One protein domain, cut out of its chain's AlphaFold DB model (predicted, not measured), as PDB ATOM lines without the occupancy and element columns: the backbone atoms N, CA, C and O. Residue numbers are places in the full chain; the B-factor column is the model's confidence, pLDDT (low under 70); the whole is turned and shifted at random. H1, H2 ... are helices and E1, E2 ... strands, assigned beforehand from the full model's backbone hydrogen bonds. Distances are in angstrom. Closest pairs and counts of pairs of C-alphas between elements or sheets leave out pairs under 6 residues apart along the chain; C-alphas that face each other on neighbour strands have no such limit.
ATOM      1  N   LEU A 220      89.967  81.226  62.873       96.12
ATOM      2  CA  LEU A 220      90.695  80.811  61.679       96.12
ATOM      3  C   LEU A 220      89.953  79.672  60.964       96.12
ATOM      4  O   LEU A 220      89.331  78.829  61.622       96.12
ATOM      5  N   PRO A 221      90.017  79.620  59.623       94.81
ATOM      6  CA  PRO A 221      89.361  78.569  58.859       94.81
ATOM      7  C   PRO A 221      89.939  77.196  59.219       94.81
ATOM      8  O   PRO A 221      91.133  77.055  59.469       94.81
ATOM      9  N   GLU A 222      89.105  76.153  59.191       92.00
ATOM     10  CA  GLU A 222      89.524  74.782  59.524       92.00
ATOM     11  C   GLU A 222      90.693  74.300  58.652       92.00
ATOM     12  O   GLU A 222      91.583  73.608  59.145       92.00
ATOM     13  N   SER A 223      90.743  74.750  57.391       92.19
ATOM     14  CA  SER A 223      91.836  74.475  56.453       92.19
ATOM     15  C   SER A 223      93.205  74.911  56.968       92.19
ATOM     16  O   SER A 223      94.200  74.299  56.590       92.19
ATOM     17  N   PHE A 224      93.261  75.907  57.862       95.50
ATOM     18  CA  PHE A 224      94.496  76.305  58.529       95.50
ATOM     19  C   PHE A 224      95.077  75.152  59.353       95.50
ATOM     20  O   PHE A 224      96.287  75.064  59.492       95.50
ATOM     21  N   PHE A 225      94.248  74.254  59.897       94.31
ATOM     22  CA  PHE A 225      94.669  73.223  60.850       94.31
ATOM     23  C   PHE A 225      94.590  71.792  60.313       94.31
ATOM     24  O   PHE A 225      95.325  70.938  60.809       94.31
ATOM     25  N   THR A 226      93.731  71.503  59.328       87.38
ATOM     26  CA  THR A 226      93.403  70.127  58.905       87.38
ATOM     27  C   THR A 226      94.631  69.263  58.590       87.38
ATOM     28  O   THR A 226      94.652  68.082  58.930       87.38
ATOM     29  N   SER A 227      95.678  69.821  57.972       84.94
ATOM     30  CA  SER A 227      96.901  69.064  57.660       84.94
ATOM     31  C   SER A 227      97.856  68.901  58.843       84.94
ATOM     32  O   SER A 227      98.776  68.101  58.746       84.94
ATOM     33  N   LYS A 228      97.662  69.635  59.945       93.88
ATOM     34  CA  LYS A 228      98.611  69.756  61.065       93.88
ATOM     35  C   LYS A 228      98.183  69.024  62.330       93.88
ATOM     36  O   LYS A 228      99.038  68.638  63.119       93.88
ATOM     37  N   GLU A 229      96.883  68.795  62.519       91.19
ATOM     38  CA  GLU A 229      96.327  68.221  63.758       91.19
ATOM     39  C   GLU A 229      97.008  66.934  64.216       91.19
ATOM     40  O   GLU A 229      97.220  66.725  65.408       91.19
ATOM     41  N   ASN A 230      97.384  66.082  63.265       91.12
ATOM     42  CA  ASN A 230      98.015  64.804  63.560       91.12
ATOM     43  C   ASN A 230      99.497  64.916  63.928       91.12
ATOM     44  O   ASN A 230     100.091  63.881  64.224       91.12
ATOM     45  N   TYR A 231     100.096  66.105  63.902       95.38
ATOM     46  CA  TYR A 231     101.523  66.312  64.148       95.38
ATOM     47  C   TYR A 231     101.806  67.039  65.465       95.38
ATOM     48  O   TYR A 231     102.883  66.837  66.007       95.38
ATOM     49  N   TYR A 232     100.868  67.828  66.004       95.00
ATOM     50  CA  TYR A 232     101.109  68.633  67.209       95.00
ATOM     51  C   TYR A 232     101.680  67.821  68.381       95.00
ATOM     52  O   TYR A 232     101.150  66.762  68.728       95.00
ATOM     53  N   GLY A 233     102.765  68.331  68.972       93.00
ATOM     54  CA  GLY A 233     103.460  67.727  70.112       93.00
ATOM     55  C   GLY A 233     104.110  66.371  69.824       93.00
ATOM     56  O   GLY A 233     104.405  65.623  70.757       93.00
ATOM     57  N   LYS A 234     104.282  65.996  68.549       94.50
ATOM     58  CA  LYS A 234     104.961  64.753  68.163       94.50
ATOM     59  C   LYS A 234     106.409  65.004  67.771       94.50
ATOM     60  O   LYS A 234     106.723  66.003  67.125       94.50
ATOM     61  N   GLU A 235     107.256  64.030  68.080       93.62
ATOM     62  CA  GLU A 235     108.657  63.999  67.662       93.62
ATOM     63  C   GLU A 235     108.773  63.972  66.134       93.62
ATOM     64  O   GLU A 235     108.194  63.106  65.465       93.62
ATOM     65  N   MET A 236     109.532  64.919  65.569       94.69
ATOM     66  CA  MET A 236     109.666  65.043  64.118       94.69
ATOM     67  C   MET A 236     110.422  63.866  63.505       94.69
ATOM     68  O   MET A 236     110.013  63.379  62.453       94.69
ATOM     69  N   GLU A 237     111.508  63.394  64.134       95.12
ATOM     70  CA  GLU A 237     112.360  62.339  63.564       95.12
ATOM     71  C   GLU A 237     111.591  61.045  63.288       95.12
ATOM     72  O   GLU A 237     111.737  60.469  62.209       95.12
ATOM     73  N   ALA A 238     110.756  60.604  64.231       94.81
ATOM     74  CA  ALA A 238     109.991  59.369  64.093       94.81
ATOM     75  C   ALA A 238     109.088  59.404  62.849       94.81
ATOM     76  O   ALA A 238     109.111  58.488  62.025       94.81
ATOM     77  N   ILE A 239     108.353  60.503  62.677       95.62
ATOM     78  CA  ILE A 239     107.437  60.711  61.551       95.62
ATOM     79  C   ILE A 239     108.216  60.894  60.243       95.62
ATOM     80  O   ILE A 239     107.869  60.311  59.218       95.62
ATOM     81  N   TYR A 240     109.299  61.674  60.278       96.88
ATOM     82  CA  TYR A 240     110.155  61.931  59.121       96.88
ATOM     83  C   TYR A 240     110.731  60.634  58.542       96.88
ATOM     84  O   TYR A 240     110.711  60.423  57.328       96.88
ATOM     85  N   ARG A 241     111.206  59.735  59.414       96.44
ATOM     86  CA  ARG A 241     111.724  58.424  59.013       96.44
ATOM     87  C   ARG A 241     110.644  57.534  58.417       96.44
ATOM     88  O   ARG A 241     110.892  56.917  57.382       96.44
ATOM     89  N   GLU A 242     109.474  57.475  59.052       95.44
ATOM     90  CA  GLU A 242     108.347  56.660  58.592       95.44
ATOM     91  C   GLU A 242     107.910  57.059  57.178       95.44
ATOM     92  O   GLU A 242     107.818  56.212  56.289       95.44
ATOM     93  N   GLU A 243     107.693  58.352  56.940       95.38
ATOM     94  CA  GLU A 243     107.159  58.835  55.667       95.38
ATOM     95  C   GLU A 243     108.163  58.783  54.512       95.38
ATOM     96  O   GLU A 243     107.767  58.578  53.363       95.38
ATOM     97  N   LEU A 244     109.454  58.970  54.799       95.75
ATOM     98  CA  LEU A 244     110.513  58.919  53.787       95.75
ATOM     99  C   LEU A 244     111.140  57.527  53.635       95.75
ATOM    100  O   LEU A 244     112.005  57.340  52.780       95.75
ATOM    101  N   GLY A 245     110.712  56.547  54.436       95.25
ATOM    102  CA  GLY A 245     111.245  55.185  54.401       95.25
ATOM    103  C   GLY A 245     112.725  55.104  54.788       95.25
ATOM    104  O   GLY A 245     113.468  54.312  54.208       95.25
ATOM    105  N   ILE A 246     113.166  55.934  55.736       94.75
ATOM    106  CA  ILE A 246     114.559  55.985  56.197       94.75
ATOM    107  C   ILE A 246     114.770  54.907  57.267       94.75
ATOM    108  O   ILE A 246     114.188  54.979  58.350       94.75
ATOM    109  N   GLY A 247     115.631  53.928  56.980       93.12
ATOM    110  CA  GLY A 247     115.979  52.855  57.915       93.12
ATOM    111  C   GLY A 247     116.698  53.350  59.179       93.12
ATOM    112  O   GLY A 247     117.336  54.407  59.182       93.12
ATOM    113  N   GLU A 248     116.605  52.581  60.268       90.50
ATOM    114  CA  GLU A 248     117.230  52.903  61.565       90.50
ATOM    115  C   GLU A 248     118.764  52.985  61.487       90.50
ATOM    116  O   GLU A 248     119.397  53.657  62.297       90.50
ATOM    117  N   GLU A 249     119.372  52.331  60.497       90.56
ATOM    118  CA  GLU A 249     120.811  52.361  60.249       90.56
ATOM    119  C   GLU A 249     121.319  53.709  59.716       90.56
ATOM    120  O   GLU A 249     122.516  53.986  59.801       90.56
ATOM    121  N   LYS A 250     120.428  54.549  59.175       92.56
ATOM    122  CA  LYS A 250     120.769  55.859  58.613       92.56
ATOM    123  C   LYS A 250     120.657  56.950  59.672       92.56
ATOM    124  O   LYS A 250     119.679  57.021  60.422       92.56
ATOM    125  N   THR A 251     121.630  57.857  59.700       90.94
ATOM    126  CA  THR A 251     121.590  59.030  60.588       90.94
ATOM    127  C   THR A 251     120.845  60.186  59.922       90.94
ATOM    128  O   THR A 251     121.268  60.666  58.871       90.94
ATOM    129  N   VAL A 252     119.777  60.678  60.558       92.81
ATOM    130  CA  VAL A 252     119.119  61.934  60.170       92.81
ATOM    131  C   VAL A 252     119.810  63.070  60.922       92.81
ATOM    132  O   VAL A 252     119.857  63.074  62.147       92.81
ATOM    133  N   TYR A 253     120.396  64.024  60.200       91.62
ATOM    134  CA  TYR A 253     121.111  65.154  60.812       91.62
ATOM    135  C   TYR A 253     120.253  66.408  60.937       91.62
ATOM    136  O   TYR A 253     120.385  67.169  61.897       91.62
ATOM    137  N   VAL A 254     119.399  66.621  59.940       93.56
ATOM    138  CA  VAL A 254     118.477  67.743  59.817       93.56
ATOM    139  C   VAL A 254     117.197  67.236  59.173       93.56
ATOM    140  O   VAL A 254     117.234  66.328  58.342       93.56
ATOM    141  N   ILE A 255     116.082  67.828  59.567       94.69
ATOM    142  CA  ILE A 255     114.797  67.649  58.912       94.69
ATOM    143  C   ILE A 255     114.756  68.592  57.707       94.69
ATOM    144  O   ILE A 255     115.094  69.773  57.822       94.69
ATOM    145  N   ASP A 256     114.373  68.065  56.545       94.00
ATOM    146  CA  ASP A 256     114.212  68.863  55.328       94.00
ATOM    147  C   ASP A 256     113.126  69.933  55.539       94.00
ATOM    148  O   ASP A 256     111.984  69.616  55.887       94.00
ATOM    149  N   LYS A 257     113.478  71.206  55.309       92.50
ATOM    150  CA  LYS A 257     112.551  72.336  55.448       92.50
ATOM    151  C   LYS A 257     111.349  72.228  54.514       92.50
ATOM    152  O   LYS A 257     110.241  72.534  54.928       92.50
ATOM    153  N   ASN A 258     111.527  71.741  53.289       94.00
ATOM    154  CA  ASN A 258     110.424  71.560  52.347       94.00
ATOM    155  C   ASN A 258     109.465  70.470  52.821       94.00
ATOM    156  O   ASN A 258     108.253  70.617  52.678       94.00
ATOM    157  N   TRP A 259     109.984  69.390  53.416       95.69
ATOM    158  CA  TRP A 259     109.126  68.394  54.059       95.69
ATOM    159  C   TRP A 259     108.351  69.026  55.212       95.69
ATOM    160  O   TRP A 259     107.132  68.883  55.271       95.69
ATOM    161  N   PHE A 260     109.032  69.779  56.076       95.19
ATOM    162  CA  PHE A 260     108.416  70.453  57.212       95.19
ATOM    163  C   PHE A 260     107.306  71.423  56.774       95.19
ATOM    164  O   PHE A 260     106.168  71.331  57.239       95.19
ATOM    165  N   TYR A 261     107.591  72.267  55.782       95.50
ATOM    166  CA  TYR A 261     106.622  73.193  55.208       95.50
ATOM    167  C   TYR A 261     105.471  72.488  54.494       95.50
ATOM    168  O   TYR A 261     104.333  72.957  54.552       95.50
ATOM    169  N   SER A 262     105.711  71.327  53.874       94.44
ATOM    170  CA  SER A 262     104.641  70.530  53.257       94.44
ATOM    171  C   SER A 262     103.596  70.048  54.270       94.44
ATOM    172  O   SER A 262     102.462  69.760  53.891       94.44
ATOM    173  N   LYS A 263     103.946  69.994  55.564       95.06
ATOM    174  CA  LYS A 263     103.002  69.694  56.653       95.06
ATOM    175  C   LYS A 263     102.153  70.901  57.050       95.06
ATOM    176  O   LYS A 263     101.122  70.737  57.697       95.06
ATOM    177  N   GLY A 264     102.539  72.093  56.599       94.94
ATOM    178  CA  GLY A 264     101.876  73.358  56.895       94.94
ATOM    179  C   GLY A 264     102.410  74.051  58.145       94.94
ATOM    180  O   GLY A 264     101.731  74.931  58.653       94.94
ATOM    181  N   PHE A 265     103.577  73.668  58.658       95.44
ATOM    182  CA  PHE A 265     104.237  74.397  59.743       95.44
ATOM    183  C   PHE A 265     105.277  75.368  59.186       95.44
ATOM    184  O   PHE A 265     105.817  75.138  58.107       95.44
ATOM    185  N   ILE A 266     105.577  76.425  59.939       93.44
ATOM    186  CA  ILE A 266     106.548  77.467  59.584       93.44
ATOM    187  C   ILE A 266     107.671  77.531  60.629       93.44
ATOM    188  O   ILE A 266     107.442  77.280  61.814       93.44
ATOM    189  N   ASP A 267     108.908  77.798  60.215       87.81
ATOM    190  CA  ASP A 267     110.103  77.656  61.052       87.81
ATOM    191  C   ASP A 267     110.432  78.918  61.868       87.81
ATOM    192  O   ASP A 267     111.504  79.505  61.749       87.81
ATOM    193  N   ALA A 268     109.550  79.279  62.797       88.31
ATOM    194  CA  ALA A 268     109.806  80.387  63.714       88.31
ATOM    195  C   ALA A 268     110.876  80.032  64.762       88.31
ATOM    196  O   ALA A 268     110.763  79.027  65.473       88.31
ATOM    197  N   ILE A 269     111.919  80.869  64.879       83.06
ATOM    198  CA  ILE A 269     113.172  80.532  65.581       83.06
ATOM    199  C   ILE A 269     112.906  79.936  66.970       83.06
ATOM    200  O   ILE A 269     113.463  78.891  67.279       83.06
ATOM    201  N   TYR A 270     112.046  80.531  67.798       84.69
ATOM    202  CA  TYR A 270     111.947  80.207  69.232       84.69
ATOM    203  C   TYR A 270     110.894  79.167  69.621       84.69
ATOM    204  O   TYR A 270     110.706  78.912  70.809       84.69
ATOM    205  N   PHE A 271     110.243  78.526  68.650       86.69
ATOM    206  CA  PHE A 271     109.108  77.634  68.909       86.69
ATOM    207  C   PHE A 271     109.464  76.152  69.064       86.69
ATOM    208  O   PHE A 271     108.584  75.334  69.316       86.69
ATOM    209  N   TYR A 272     110.745  75.796  68.957       83.38
ATOM    210  CA  TYR A 272     111.187  74.400  68.925       83.38
ATOM    211  C   TYR A 272     112.095  74.072  70.105       83.38
ATOM    212  O   TYR A 272     113.237  74.533  70.116       83.38
ATOM    213  N   ASN A 273     111.565  73.293  71.066       73.19
ATOM    214  CA  ASN A 273     112.127  72.627  72.267       73.19
ATOM    215  C   ASN A 273     113.580  72.935  72.690       73.19
ATOM    216  O   ASN A 273     114.340  72.066  73.124       73.19
ATOM    217  N   GLY A 274     113.973  74.201  72.615       68.19
ATOM    218  CA  GLY A 274     115.314  74.685  72.871       68.19
ATOM    219  C   GLY A 274     115.255  76.110  73.395       68.19
ATOM    220  O   GLY A 274     114.615  76.974  72.805       68.19
ATOM    221  N   SER A 275     115.988  76.380  74.475       64.19
ATOM    222  CA  SER A 275     116.010  77.683  75.168       64.19
ATOM    223  C   SER A 275     116.515  78.858  74.319       64.19
ATOM    224  O   SER A 275     116.529  80.000  74.761       64.19
ATOM    225  N   SER A 276     116.997  78.578  73.115       68.19
ATOM    226  CA  SER A 276     117.471  79.566  72.150       68.19
ATOM    227  C   SER A 276     116.888  79.322  70.758       68.19
ATOM    228  O   SER A 276     117.457  79.820  69.791       68.19
ATOM    229  N   GLY A 277     115.878  78.457  70.639       80.06
ATOM    230  CA  GLY A 277     115.274  78.130  69.360       80.06
ATOM    231  C   GLY A 277     116.157  77.358  68.368       80.06
ATOM    232  O   GLY A 277     117.124  76.682  68.746       80.06
ATOM    233  N   LEU A 278     115.816  77.482  67.082       88.44
ATOM    234  CA  LEU A 278     116.532  76.944  65.927       88.44
ATOM    235  C   LEU A 278     117.982  77.444  65.909       88.44
ATOM    236  O   LEU A 278     118.258  78.640  65.992       88.44
ATOM    237  N   ARG A 279     118.936  76.519  65.762       85.06
ATOM    238  CA  ARG A 279     120.376  76.822  65.749       85.06
ATOM    239  C   ARG A 279     121.005  76.412  64.430       85.06
ATOM    240  O   ARG A 279     120.526  75.500  63.761       85.06
ATOM    241  N   SER A 280     122.136  77.028  64.100       90.19
ATOM    242  CA  SER A 280     122.985  76.526  63.023       90.19
ATOM    243  C   SER A 280     123.569  75.162  63.398       90.19
ATOM    244  O   SER A 280     124.140  74.998  64.478       90.19
ATOM    245  N   TYR A 281     123.445  74.188  62.500       90.56
ATOM    246  CA  TYR A 281     123.974  72.840  62.669       90.56
ATOM    247  C   TYR A 281     125.090  72.571  61.656       90.56
ATOM    248  O   TYR A 281     124.912  72.757  60.455       90.56
ATOM    249  N   THR A 282     126.251  72.115  62.130       93.94
ATOM    250  CA  THR A 282     127.381  71.768  61.262       93.94
ATOM    251  C   THR A 282     127.539  70.257  61.164       93.94
ATOM    252  O   THR A 282     128.015  69.598  62.089       93.94
ATOM    253  N   GLN A 283     127.210  69.718  59.997       93.56
ATOM    254  CA  GLN A 283     127.345  68.311  59.663       93.56
ATOM    255  C   GLN A 283     128.779  68.004  59.214       93.56
ATOM    256  O   GLN A 283     129.341  68.672  58.342       93.56
ATOM    257  N   SER A 284     129.384  66.980  59.817       95.19
ATOM    258  CA  SER A 284     130.741  66.512  59.479       95.19
ATOM    259  C   SER A 284     130.778  65.094  58.902       95.19
ATOM    260  O   SER A 284     131.847  64.644  58.487       95.19
ATOM    261  N   PHE A 285     129.641  64.401  58.877       94.62
ATOM    262  CA  PHE A 285     129.507  63.009  58.454       94.62
ATOM    263  C   PHE A 285     128.280  62.852  57.550       94.62
ATOM    264  O   PHE A 285     127.327  63.619  57.683       94.62
ATOM    265  N   ASP A 286     128.320  61.908  56.615       91.94
ATOM    266  CA  ASP A 286     127.161  61.516  55.815       91.94
ATOM    267  C   ASP A 286     126.217  60.596  56.612       91.94
ATOM    268  O   ASP A 286     126.460  60.264  57.777       91.94
ATOM    269  N   GLU A 287     125.098  60.237  55.990       90.81
ATOM    270  CA  GLU A 287     124.037  59.389  56.549       90.81
ATOM    271  C   GLU A 287     124.495  57.971  56.932       90.81
ATOM    272  O   GLU A 287     123.864  57.351  57.787       90.81
ATOM    273  N   ASP A 288     125.606  57.497  56.357       91.75
ATOM    274  CA  ASP A 288     126.244  56.201  56.632       91.75
ATOM    275  C   ASP A 288     127.365  56.302  57.685       91.75
ATOM    276  O   ASP A 288     128.018  55.311  58.020       91.75
ATOM    277  N   GLY A 289     127.617  57.505  58.212       89.38
ATOM    278  CA  GLY A 289     128.655  57.770  59.206       89.38
ATOM    279  C   GLY A 289     130.056  57.979  58.620       89.38
ATOM    280  O   GLY A 289     131.028  58.072  59.377       89.38
ATOM    281  N   ASN A 290     130.204  58.098  57.298       93.44
ATOM    282  CA  ASN A 290     131.488  58.431  56.689       93.44
ATOM    283  C   ASN A 290     131.765  59.925  56.818       93.44
ATOM    284  O   ASN A 290     130.885  60.772  56.696       93.44
ATOM    285  N   ARG A 291     133.028  60.281  57.045       94.56
ATOM    286  CA  ARG A 291     133.422  61.683  57.188       94.56
ATOM    287  C   ARG A 291     133.282  62.430  55.859       94.56
ATOM    288  O   ARG A 291     133.870  62.024  54.859       94.56
ATOM    289  N   LEU A 292     132.598  63.573  55.882       93.81
ATOM    290  CA  LEU A 292     132.471  64.443  54.715       93.81
ATOM    291  C   LEU A 292     133.810  65.135  54.390       93.81
ATOM    292  O   LEU A 292     134.531  65.544  55.309       93.81
ATOM    293  N   PRO A 293     134.138  65.330  53.098       92.06
ATOM    294  CA  PRO A 293     135.344  66.050  52.680       92.06
ATOM    295  C   PRO A 293     135.319  67.529  53.092       92.06
ATOM    296  O   PRO A 293     136.359  68.091  53.434       92.06
ATOM    297  N   THR A 294     134.128  68.131  53.133       94.19
ATOM    298  CA  THR A 294     133.879  69.492  53.620       94.19
ATOM    299  C   THR A 294     132.665  69.466  54.539       94.19
ATOM    300  O   THR A 294     131.703  68.746  54.278       94.19
ATOM    301  N   ARG A 295     132.703  70.247  55.622       93.38
ATOM    302  CA  ARG A 295     131.558  70.379  56.529       93.38
ATOM    303  C   ARG A 295     130.408  71.104  55.832       93.38
ATOM    304  O   ARG A 295     130.643  72.108  55.165       93.38
ATOM    305  N   ILE A 296     129.185  70.638  56.053       94.31
ATOM    306  CA  ILE A 296     127.964  71.312  55.598       94.31
ATOM    307  C   ILE A 296     127.402  72.089  56.789       94.31
ATOM    308  O   ILE A 296     127.311  71.543  57.888       94.31
ATOM    309  N   THR A 297     127.073  73.365  56.598       94.75
ATOM    310  CA  THR A 297     126.437  74.184  57.639       94.75
ATOM    311  C   THR A 297     124.999  74.464  57.246       94.75
ATOM    312  O   THR A 297     124.749  75.069  56.210       94.75
ATOM    313  N   HIS A 298     124.081  74.034  58.099       91.44
ATOM    314  CA  HIS A 298     122.646  74.238  57.982       91.44
ATOM    315  C   HIS A 298     122.263  75.394  58.905       91.44
ATOM    316  O   HIS A 298     122.393  75.267  60.122       91.44
ATOM    317  N   LEU A 299     121.867  76.541  58.355       89.25
ATOM    318  CA  LEU A 299     121.432  77.701  59.146       89.25
ATOM    319  C   LEU A 299     119.979  77.516  59.598       89.25
ATOM    320  O   LEU A 299     119.183  76.970  58.838       89.25
ATOM    321  N   LYS A 300     119.644  77.965  60.822       87.31
ATOM    322  CA  LYS A 300     118.307  77.793  61.438       87.31
ATOM    323  C   LYS A 300     117.770  76.362  61.219       87.31
ATOM    324  O   LYS A 300     116.699  76.154  60.660       87.31
ATOM    325  N   ALA A 301     118.580  75.362  61.568       90.69
ATOM    326  CA  ALA A 301     118.296  73.977  61.224       90.69
ATOM    327  C   ALA A 301     117.153  73.413  62.077       90.69
ATOM    328  O   ALA A 301     117.177  73.533  63.306       90.69
ATOM    329  N   ILE A 302     116.218  72.723  61.426       93.19
ATOM    330  CA  ILE A 302     115.204  71.902  62.086       93.19
ATOM    331  C   ILE A 302     115.877  70.581  62.450       93.19
ATOM    332  O   ILE A 302     116.291  69.812  61.581       93.19
ATOM    333  N   ARG A 303     116.095  70.358  63.745       91.25
ATOM    334  CA  ARG A 303     116.835  69.191  64.224       91.25
ATOM    335  C   ARG A 303     115.893  67.999  64.413       91.25
ATOM    336  O   ARG A 303     114.737  68.208  64.759       91.25
ATOM    337  N   PRO A 304     116.389  66.760  64.251       89.81
ATOM    338  CA  PRO A 304     115.571  65.553  64.395       89.81
ATOM    339  C   PRO A 304     114.902  65.436  65.772       89.81
ATOM    340  O   PRO A 304     113.753  65.035  65.878       89.81
ATOM    341  N   ASN A 305     115.609  65.876  66.815       88.81
ATOM    342  CA  ASN A 305     115.154  65.833  68.202       88.81
ATOM    343  C   ASN A 305     114.205  66.983  68.591       88.81
ATOM    344  O   ASN A 305     114.031  67.240  69.782       88.81
ATOM    345  N   TYR A 306     113.714  67.756  67.620       92.44
ATOM    346  CA  TYR A 306     112.662  68.736  67.852       92.44
ATOM    347  C   TYR A 306     111.297  68.075  67.691       92.44
ATOM    348  O   TYR A 306     111.116  67.191  66.851       92.44
ATOM    349  N   ASP A 307     110.339  68.557  68.473       93.62
ATOM    350  CA  ASP A 307     108.939  68.195  68.317       93.62
ATOM    351  C   ASP A 307     108.251  69.254  67.457       93.62
ATOM    352  O   ASP A 307     108.635  70.429  67.455       93.62
ATOM    353  N   PHE A 308     107.223  68.842  66.718       94.50
ATOM    354  CA  PHE A 308     106.244  69.799  66.220       94.50
ATOM    355  C   PHE A 308     105.648  70.565  67.402       94.50
ATOM    356  O   PHE A 308     105.446  69.997  68.472       94.50
ATOM    357  N   VAL A 309     105.323  71.839  67.183       92.44
ATOM    358  CA  VAL A 309     104.696  72.695  68.198       92.44
ATOM    359  C   VAL A 309     103.496  72.011  68.866       92.44
ATOM    360  O   VAL A 309     102.738  71.292  68.214       92.44
ATOM    361  N   ASP A 310     103.312  72.219  70.171       90.81
ATOM    362  CA  ASP A 310     102.405  71.370  70.967       90.81
ATOM    363  C   ASP A 310     100.910  71.621  70.725       90.81
ATOM    364  O   ASP A 310     100.076  70.796  71.102       90.81
ATOM    365  N   SER A 311     100.534  72.763  70.142       91.94
ATOM    366  CA  SER A 311      99.126  73.144  70.011       91.94
ATOM    367  C   SER A 311      98.856  74.108  68.856       91.94
ATOM    368  O   SER A 311      99.769  74.724  68.299       91.94
ATOM    369  N   ARG A 312      97.565  74.283  68.535       93.50
ATOM    370  CA  ARG A 312      97.090  75.242  67.523       93.50
ATOM    371  C   ARG A 312      97.485  76.679  67.861       93.50
ATOM    372  O   ARG A 312      97.828  77.449  66.972       93.50
ATOM    373  N   GLU A 313      97.448  77.045  69.137       92.56
ATOM    374  CA  GLU A 313      97.831  78.372  69.614       92.56
ATOM    375  C   GLU A 313      99.325  78.625  69.380       92.56
ATOM    376  O   GLU A 313      99.703  79.697  68.915       92.56
ATOM    377  N   ILE A 314     100.181  77.635  69.654       92.06
ATOM    378  CA  ILE A 314     101.629  77.726  69.414       92.06
ATOM    379  C   ILE A 314     101.935  77.808  67.910       92.06
ATOM    380  O   ILE A 314     102.772  78.614  67.503       92.06
ATOM    381  N   ASP A 315     101.226  77.035  67.084       95.06
ATOM    382  CA  ASP A 315     101.335  77.097  65.621       95.06
ATOM    383  C   ASP A 315     100.995  78.491  65.093       95.06
ATOM    384  O   ASP A 315     101.831  79.143  64.474       95.06
ATOM    385  N   VAL A 316      99.819  79.023  65.431       96.38
ATOM    386  CA  VAL A 316      99.427  80.369  64.986       96.38
ATOM    387  C   VAL A 316     100.399  81.429  65.502       96.38
ATOM    388  O   VAL A 316     100.744  82.345  64.764       96.38
ATOM    389  N   ARG A 317     100.907  81.307  66.733       95.19
ATOM    390  CA  ARG A 317     101.947  82.211  67.251       95.19
ATOM    391  C   ARG A 317     103.243  82.168  66.441       95.19
ATOM    392  O   ARG A 317     103.884  83.209  66.321       95.19
ATOM    393  N   SER A 318     103.606  81.012  65.883       95.38
ATOM    394  CA  SER A 318     104.754  80.882  64.974       95.38
ATOM    395  C   SER A 318     104.512  81.682  63.694       95.38
ATOM    396  O   SER A 318     105.370  82.452  63.280       95.38
ATOM    397  N   TYR A 319     103.303  81.598  63.133       97.38
ATOM    398  CA  TYR A 319     102.891  82.422  61.993       97.38
ATOM    399  C   TYR A 319     102.885  83.922  62.312       97.38
ATOM    400  O   TYR A 319     103.397  84.704  61.519       97.38
ATOM    401  N   ILE A 320     102.358  84.338  63.471       97.56
ATOM    402  CA  ILE A 320     102.371  85.752  63.899       97.56
ATOM    403  C   ILE A 320     103.805  86.278  63.973       97.56
ATOM    404  O   ILE A 320     104.068  87.399  63.553       97.56
ATOM    405  N   ASN A 321     104.724  85.476  64.509       95.88
ATOM    406  CA  ASN A 321     106.126  85.846  64.601       95.88
ATOM    407  C   ASN A 321     106.712  86.097  63.199       95.88
ATOM    408  O   ASN A 321     107.189  87.190  62.913       95.88
ATOM    409  N   GLU A 322     106.549  85.147  62.284       96.44
ATOM    410  CA  GLU A 322     107.025  85.280  60.902       96.44
ATOM    411  C   GLU A 322     106.393  86.489  60.188       96.44
ATOM    412  O   GLU A 322     107.097  87.252  59.534       96.44
ATOM    413  N   MET A 323     105.097  86.751  60.401       97.88
ATOM    414  CA  MET A 323     104.423  87.935  59.854       97.88
ATOM    415  C   MET A 323     105.028  89.265  60.322       97.88
ATOM    416  O   MET A 323     104.934  90.253  59.603       97.88
ATOM    417  N   ILE A 324     105.620  89.323  61.517       97.25
ATOM    418  CA  ILE A 324     106.197  90.553  62.082       97.25
ATOM    419  C   ILE A 324     107.655  90.755  61.636       97.25
ATOM    420  O   ILE A 324     108.106  91.899  61.535       97.25
ATOM    421  N   TYR A 325     108.392  89.666  61.394       95.31
ATOM    422  CA  TYR A 325     109.855  89.700  61.279       95.31
ATOM    423  C   TYR A 325     110.425  89.357  59.904       95.31
ATOM    424  O   TYR A 325     111.623  89.552  59.708       95.31
ATOM    425  N   ARG A 326     109.619  88.837  58.976       96.00
ATOM    426  CA  ARG A 326     110.085  88.485  57.630       96.00
ATOM    427  C   ARG A 326     109.825  89.581  56.617       96.00
ATOM    428  O   ARG A 326     108.889  90.370  56.772       96.00
ATOM    429  N   ASP A 327     110.663  89.587  55.589       97.50
ATOM    430  CA  ASP A 327     110.522  90.462  54.435       97.50
ATOM    431  C   ASP A 327     109.703  89.821  53.298       97.50
ATOM    432  O   ASP A 327     109.262  88.668  53.350       97.50
ATOM    433  N   ALA A 328     109.474  90.613  52.252       98.00
ATOM    434  CA  ALA A 328     108.664  90.246  51.099       98.00
ATOM    435  C   ALA A 328     109.227  89.041  50.326       98.00
ATOM    436  O   ALA A 328     108.454  88.203  49.856       98.00
ATOM    437  N   ASP A 329     110.552  88.950  50.192       97.94
ATOM    438  CA  ASP A 329     111.203  87.865  49.461       97.94
ATOM    439  C   ASP A 329     111.087  86.561  50.265       97.94
ATOM    440  O   ASP A 329     110.695  85.531  49.713       97.94
ATOM    441  N   GLU A 330     111.313  86.618  51.582       96.06
ATOM    442  CA  GLU A 330     111.122  85.488  52.496       96.06
ATOM    443  C   GLU A 330     109.673  84.967  52.468       96.06
ATOM    444  O   GLU A 330     109.454  83.752  52.417       96.06
ATOM    445  N   PHE A 331     108.666  85.850  52.427       97.50
ATOM    446  CA  PHE A 331     107.267  85.421  52.306       97.50
ATOM    447  C   PHE A 331     106.978  84.678  50.997       97.50
ATOM    448  O   PHE A 331     106.239  83.691  50.998       97.50
ATOM    449  N   LEU A 332     107.566  85.133  49.888       96.62
ATOM    450  CA  LEU A 332     107.387  84.525  48.568       96.62
ATOM    451  C   LEU A 332     108.149  83.201  48.412       96.62
ATOM    452  O   LEU A 332     107.770  82.379  47.573       96.62
ATOM    453  N   GLU A 333     109.191  82.968  49.213       95.12
ATOM    454  CA  GLU A 333     109.912  81.692  49.263       95.12
ATOM    455  C   GLU A 333     109.111  80.575  49.947       95.12
ATOM    456  O   GLU A 333     109.324  79.393  49.649       95.12
ATOM    457  N   PHE A 334     108.169  80.909  50.837       96.19
ATOM    458  CA  PHE A 334     107.306  79.898  51.443       96.19
ATOM    459  C   PHE A 334     106.426  79.209  50.390       96.19
ATOM    460  O   PHE A 334     105.942  79.847  49.457       96.19
ATOM    461  N   PRO A 335     106.144  77.902  50.521       96.19
ATOM    462  CA  PRO A 335     105.205  77.231  49.633       96.19
ATOM    463  C   PRO A 335     103.777  77.766  49.810       96.19
ATOM    464  O   PRO A 335     103.405  78.268  50.872       96.19
ATOM    465  N   GLN A 336     102.948  77.596  48.772       95.56
ATOM    466  CA  GLN A 336     101.600  78.175  48.699       95.56
ATOM    467  C   GLN A 336     100.733  77.871  49.928       95.56
ATOM    468  O   GLN A 336     100.045  78.752  50.417       95.56
ATOM    469  N   ASN A 337     100.800  76.659  50.482       95.19
ATOM    470  CA  ASN A 337     100.021  76.290  51.667       95.19
ATOM    471  C   ASN A 337     100.381  77.119  52.917       95.19
ATOM    472  O   ASN A 337      99.535  77.321  53.784       95.19
ATOM    473  N   ILE A 338     101.628  77.583  53.033       97.12
ATOM    474  CA  ILE A 338     102.052  78.486  54.107       97.12
ATOM    475  C   ILE A 338     101.628  79.921  53.792       97.12
ATOM    476  O   ILE A 338     101.110  80.585  54.688       97.12
ATOM    477  N   GLN A 339     101.779  80.373  52.543       97.44
ATOM    478  CA  GLN A 339     101.298  81.693  52.116       97.44
ATOM    479  C   GLN A 339      99.781  81.838  52.328       97.44
ATOM    480  O   GLN A 339      99.333  82.839  52.876       97.44
ATOM    481  N   ASP A 340      99.001  80.801  52.012       96.44
ATOM    482  CA  ASP A 340      97.554  80.749  52.247       96.44
ATOM    483  C   ASP A 340      97.215  80.870  53.745       96.44
ATOM    484  O   ASP A 340      96.264  81.557  54.121       96.44
ATOM    485  N   ASN A 341      98.009  80.244  54.623       97.38
ATOM    486  CA  ASN A 341      97.844  80.357  56.075       97.38
ATOM    487  C   ASN A 341      98.199  81.764  56.585       97.38
ATOM    488  O   ASN A 341      97.446  82.327  57.381       97.38
ATOM    489  N   LEU A 342      99.305  82.350  56.111       98.00
ATOM    490  CA  LEU A 342      99.679  83.737  56.417       98.00
ATOM    491  C   LEU A 342      98.575  84.704  55.965       98.00
ATOM    492  O   LEU A 342      98.181  85.593  56.719       98.00
ATOM    493  N   LYS A 343      98.012  84.480  54.774       97.62
ATOM    494  CA  LYS A 343      96.911  85.269  54.224       97.62
ATOM    495  C   LYS A 343      95.628  85.138  55.043       97.62
ATOM    496  O   LYS A 343      95.021  86.150  55.372       97.62
ATOM    497  N   ALA A 344      95.244  83.925  55.441       97.50
ATOM    498  CA  ALA A 344      94.076  83.712  56.297       97.50
ATOM    499  C   ALA A 344      94.203  84.442  57.647       97.50
ATOM    500  O   ALA A 344      93.220  84.964  58.176       97.50
ATOM    501  N   LEU A 345      95.416  84.498  58.201       97.75
ATOM    502  CA  LEU A 345      95.701  85.221  59.436       97.75
ATOM    503  C   LEU A 345      95.697  86.746  59.225       97.75
ATOM    504  O   LEU A 345      95.128  87.474  60.038       97.75
ATOM    505  N   LEU A 346      96.248  87.224  58.104       98.12
ATOM    506  CA  LEU A 346      96.175  88.626  57.683       98.12
ATOM    507  C   LEU A 346      94.725  89.099  57.487       98.12
ATOM    508  O   LEU A 346      94.367  90.192  57.932       98.12
ATOM    509  N   ASP A 347      93.884  88.271  56.867       97.56
ATOM    510  CA  ASP A 347      92.459  88.548  56.673       97.56
ATOM    511  C   ASP A 347      91.728  88.629  58.013       97.56
ATOM    512  O   ASP A 347      91.001  89.592  58.258       97.56
ATOM    513  N   LEU A 348      91.995  87.690  58.930       97.69
ATOM    514  CA  LEU A 348      91.452  87.744  60.287       97.69
ATOM    515  C   LEU A 348      91.838  89.054  60.991       97.69
ATOM    516  O   LEU A 348      90.979  89.707  61.582       97.69
ATOM    517  N   PHE A 349      93.107  89.460  60.940       97.94
ATOM    518  CA  PHE A 349      93.553  90.712  61.559       97.94
ATOM    519  C   PHE A 349      92.889  91.935  60.932       97.94
ATOM    520  O   PHE A 349      92.383  92.794  61.659       97.94
ATOM    521  N   THR A 350      92.790  91.969  59.607       96.56
ATOM    522  CA  THR A 350      92.109  93.042  58.879       96.56
ATOM    523  C   THR A 350      90.637  93.144  59.283       96.56
ATOM    524  O   THR A 350      90.172  94.236  59.620       96.56
ATOM    525  N   ASP A 351      89.925  92.016  59.345       96.88
ATOM    526  CA  ASP A 351      88.517  91.936  59.754       96.88
ATOM    527  C   ASP A 351      88.300  92.353  61.214       96.88
ATOM    528  O   ASP A 351      87.268  92.931  61.574       96.88
ATOM    529  N   LEU A 352      89.274  92.069  62.080       96.88
ATOM    530  CA  LEU A 352      89.255  92.524  63.465       96.88
ATOM    531  C   LEU A 352      89.529  94.030  63.579       96.88
ATOM    532  O   LEU A 352      89.090  94.640  64.551       96.88
ATOM    533  N   GLY A 353      90.188  94.647  62.597       96.94
ATOM    534  CA  GLY A 353      90.643  96.035  62.658       96.94
ATOM    535  C   GLY A 353      92.040  96.192  63.260       96.94
ATOM    536  O   GLY A 353      92.338  97.225  63.855       96.94
ATOM    537  N   ILE A 354      92.883  95.173  63.117       97.69
ATOM    538  CA  ILE A 354      94.300  95.165  63.488       97.69
ATOM    539  C   ILE A 354      95.109  95.430  62.215       97.69
ATOM    540  O   ILE A 354      95.049  94.658  61.260       97.69
ATOM    541  N   ASP A 355      95.848  96.532  62.185       95.88
ATOM    542  CA  ASP A 355      96.616  96.994  61.030       95.88
ATOM    543  C   ASP A 355      98.059  96.477  61.074       95.88
ATOM    544  O   ASP A 355      99.017  97.222  61.273       95.88
ATOM    545  N   ILE A 356      98.214  95.159  60.917       96.62
ATOM    546  CA  ILE A 356      99.541  94.529  60.894       96.62
ATOM    547  C   ILE A 356     100.361  94.940  59.658       96.62
ATOM    548  O   ILE A 356     101.584  94.921  59.718       96.62
ATOM    549  N   LEU A 357      99.716  95.373  58.567       96.44
ATOM    550  CA  LEU A 357     100.396  95.901  57.374       96.44
ATOM    551  C   LEU A 357     101.106  97.225  57.658       96.44
ATOM    552  O   LEU A 357     102.179  97.479  57.122       96.44
ATOM    553  N   ALA A 358     100.543  98.070  58.526       95.88
ATOM    554  CA  ALA A 358     101.233  99.273  58.974       95.88
ATOM    555  C   ALA A 358     102.476  98.960  59.832       95.88
ATOM    556  O   ALA A 358     103.406  99.765  59.856       95.88
ATOM    557  N   LEU A 359     102.503  97.812  60.523       95.94
ATOM    558  CA  LEU A 359     103.676  97.338  61.264       95.94
ATOM    559  C   LEU A 359     104.711  96.683  60.337       95.94
ATOM    560  O   LEU A 359     105.894  96.998  60.434       95.94
ATOM    561  N   ASN A 360     104.269  95.785  59.453       97.50
ATOM    562  CA  ASN A 360     105.096  95.131  58.446       97.50
ATOM    563  C   ASN A 360     104.472  95.280  57.042       97.50
ATOM    564  O   ASN A 360     103.637  94.457  56.649       97.50
ATOM    565  N   PRO A 361     104.878  96.305  56.268       97.56
ATOM    566  CA  PRO A 361     104.361  96.538  54.919       97.56
ATOM    567  C   PRO A 361     104.670  95.417  53.922       97.56
ATOM    568  O   PRO A 361     103.967  95.291  52.920       97.56
ATOM    569  N   ASP A 362     105.688  94.595  54.187       98.25
ATOM    570  CA  ASP A 362     106.103  93.522  53.282       98.25
ATOM    571  C   ASP A 362     105.059  92.404  53.163       98.25
ATOM    572  O   ASP A 362     105.020  91.699  52.156       98.25
ATOM    573  N   LEU A 363     104.134  92.296  54.124       97.88
ATOM    574  CA  LEU A 363     102.986  91.385  54.064       97.88
ATOM    575  C   LEU A 363     102.053  91.652  52.871       97.88
ATOM    576  O   LEU A 363     101.268  90.776  52.504       97.88
ATOM    577  N   GLU A 364     102.127  92.831  52.243       97.38
ATOM    578  CA  GLU A 364     101.282  93.193  51.099       97.38
ATOM    579  C   GLU A 364     101.500  92.270  49.888       97.38
ATOM    580  O   GLU A 364     100.603  92.120  49.057       97.38
ATOM    581  N   VAL A 365     102.648  91.584  49.795       97.50
ATOM    582  CA  VAL A 365     102.880  90.576  48.744       97.50
ATOM    583  C   VAL A 365     101.875  89.424  48.784       97.50
ATOM    584  O   VAL A 365     101.615  88.820  47.750       97.50
ATOM    585  N   LEU A 366     101.256  89.162  49.940       95.94
ATOM    586  CA  LEU A 366     100.242  88.120  50.120       95.94
ATOM    587  C   LEU A 366      98.845  88.538  49.614       95.94
ATOM    588  O   LEU A 366      97.930  87.716  49.589       95.94
ATOM    589  N   ASN A 367      98.648  89.810  49.245       91.00
ATOM    590  CA  ASN A 367      97.386  90.340  48.707       91.00
ATOM    591  C   ASN A 367      97.330  90.361  47.164       91.00
ATOM    592  O   ASN A 367      96.314  90.786  46.604       91.00
TER     593      ASN A 367
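AT A GLANCE: This is residues 220 to 367 of the 368 residues of an uncharacterized protein of Imtechella halotolerans K1 (UniProt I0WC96). A cluster of five helices, H3 to H7, makes one end of an elongated model and the two-stranded hairpin E1 and E2 makes the other, with H2 between them and H1 near H2. Residues 220 to 235, with no named element, run from the helical end to H1. The printed part has 148 residues with seven named helices and two named strands, in the order H1 H2 E1 E2 H3 H4 H5 H6 H7; the sheet E1 - E2 is antiparallel and the class is mixed, helices and strands. By its radius of gyration of the C-alphas, 16.8 A, it is compact, and it spans 55 by 31 by 28 A.

IN THESE COORDINATES: E1 is residues 279 to 285, 18.1 A long, and E2 is 291 to 301, 19.9 A. H1 is 236 to 244, beginning at C-alpha (109.666, 65.043, 64.118); H2 is 257 to 262. H3 is 312 to 325, 20.3 A; H4 is 328 to 333; H5, the longest helix, is 336 to 352, 24.0 A. H6 is 356 to 359 and H7 is 361 to 367, ending at C-alpha (97.386, 90.340, 48.707).

HOW THE PARTS SIT: In the hairpin E1 and E2, N 283 and O 296 are 2.8 A apart, within hydrogen-bond range; E2 bends by 87 degrees at residue 294. H1 and H2 are near each other. H2 is close to H5 but not clearly touching, the C-alphas of Tyr 261 and Ile 338 being closest at 7.1 A. H3 is likewise close to H5, about perpendicular at 89 degrees, with C-alphas Tyr 319 and Leu 342 closest at 6.6 A. H5 touches H7 with residues 339 to 343 alone, C-alphas Lys 343 and Leu 366 closest at 6.0 A. H5 and H6 only just touch, only at the corner, with 3 pairs of C-alphas within 8 A, Phe 349 and Ile 356 closest at 7.1 A. H4 and H7 touch, C-alphas Ala 328 and Asp 362 closest at 4.7 A, at a steep tilt of 45 degrees, the same way. Every O i to N i+4 pair is within hydrogen-bond range in H1 to H5; H7 has 0 of 3 but 4 of 4 O i to N i+3 pairs, and H6 is too short for an i+4 pair.

THE WHOLE: The C-alphas farthest apart, of Asn 290 and Gly 353, are 55.8 A apart. The printed part has no cut. The links H1 to H2 and H2 to E1 are long. Mean pLDDT of the printed part is 93.3; residues 274 to 276 are under 70.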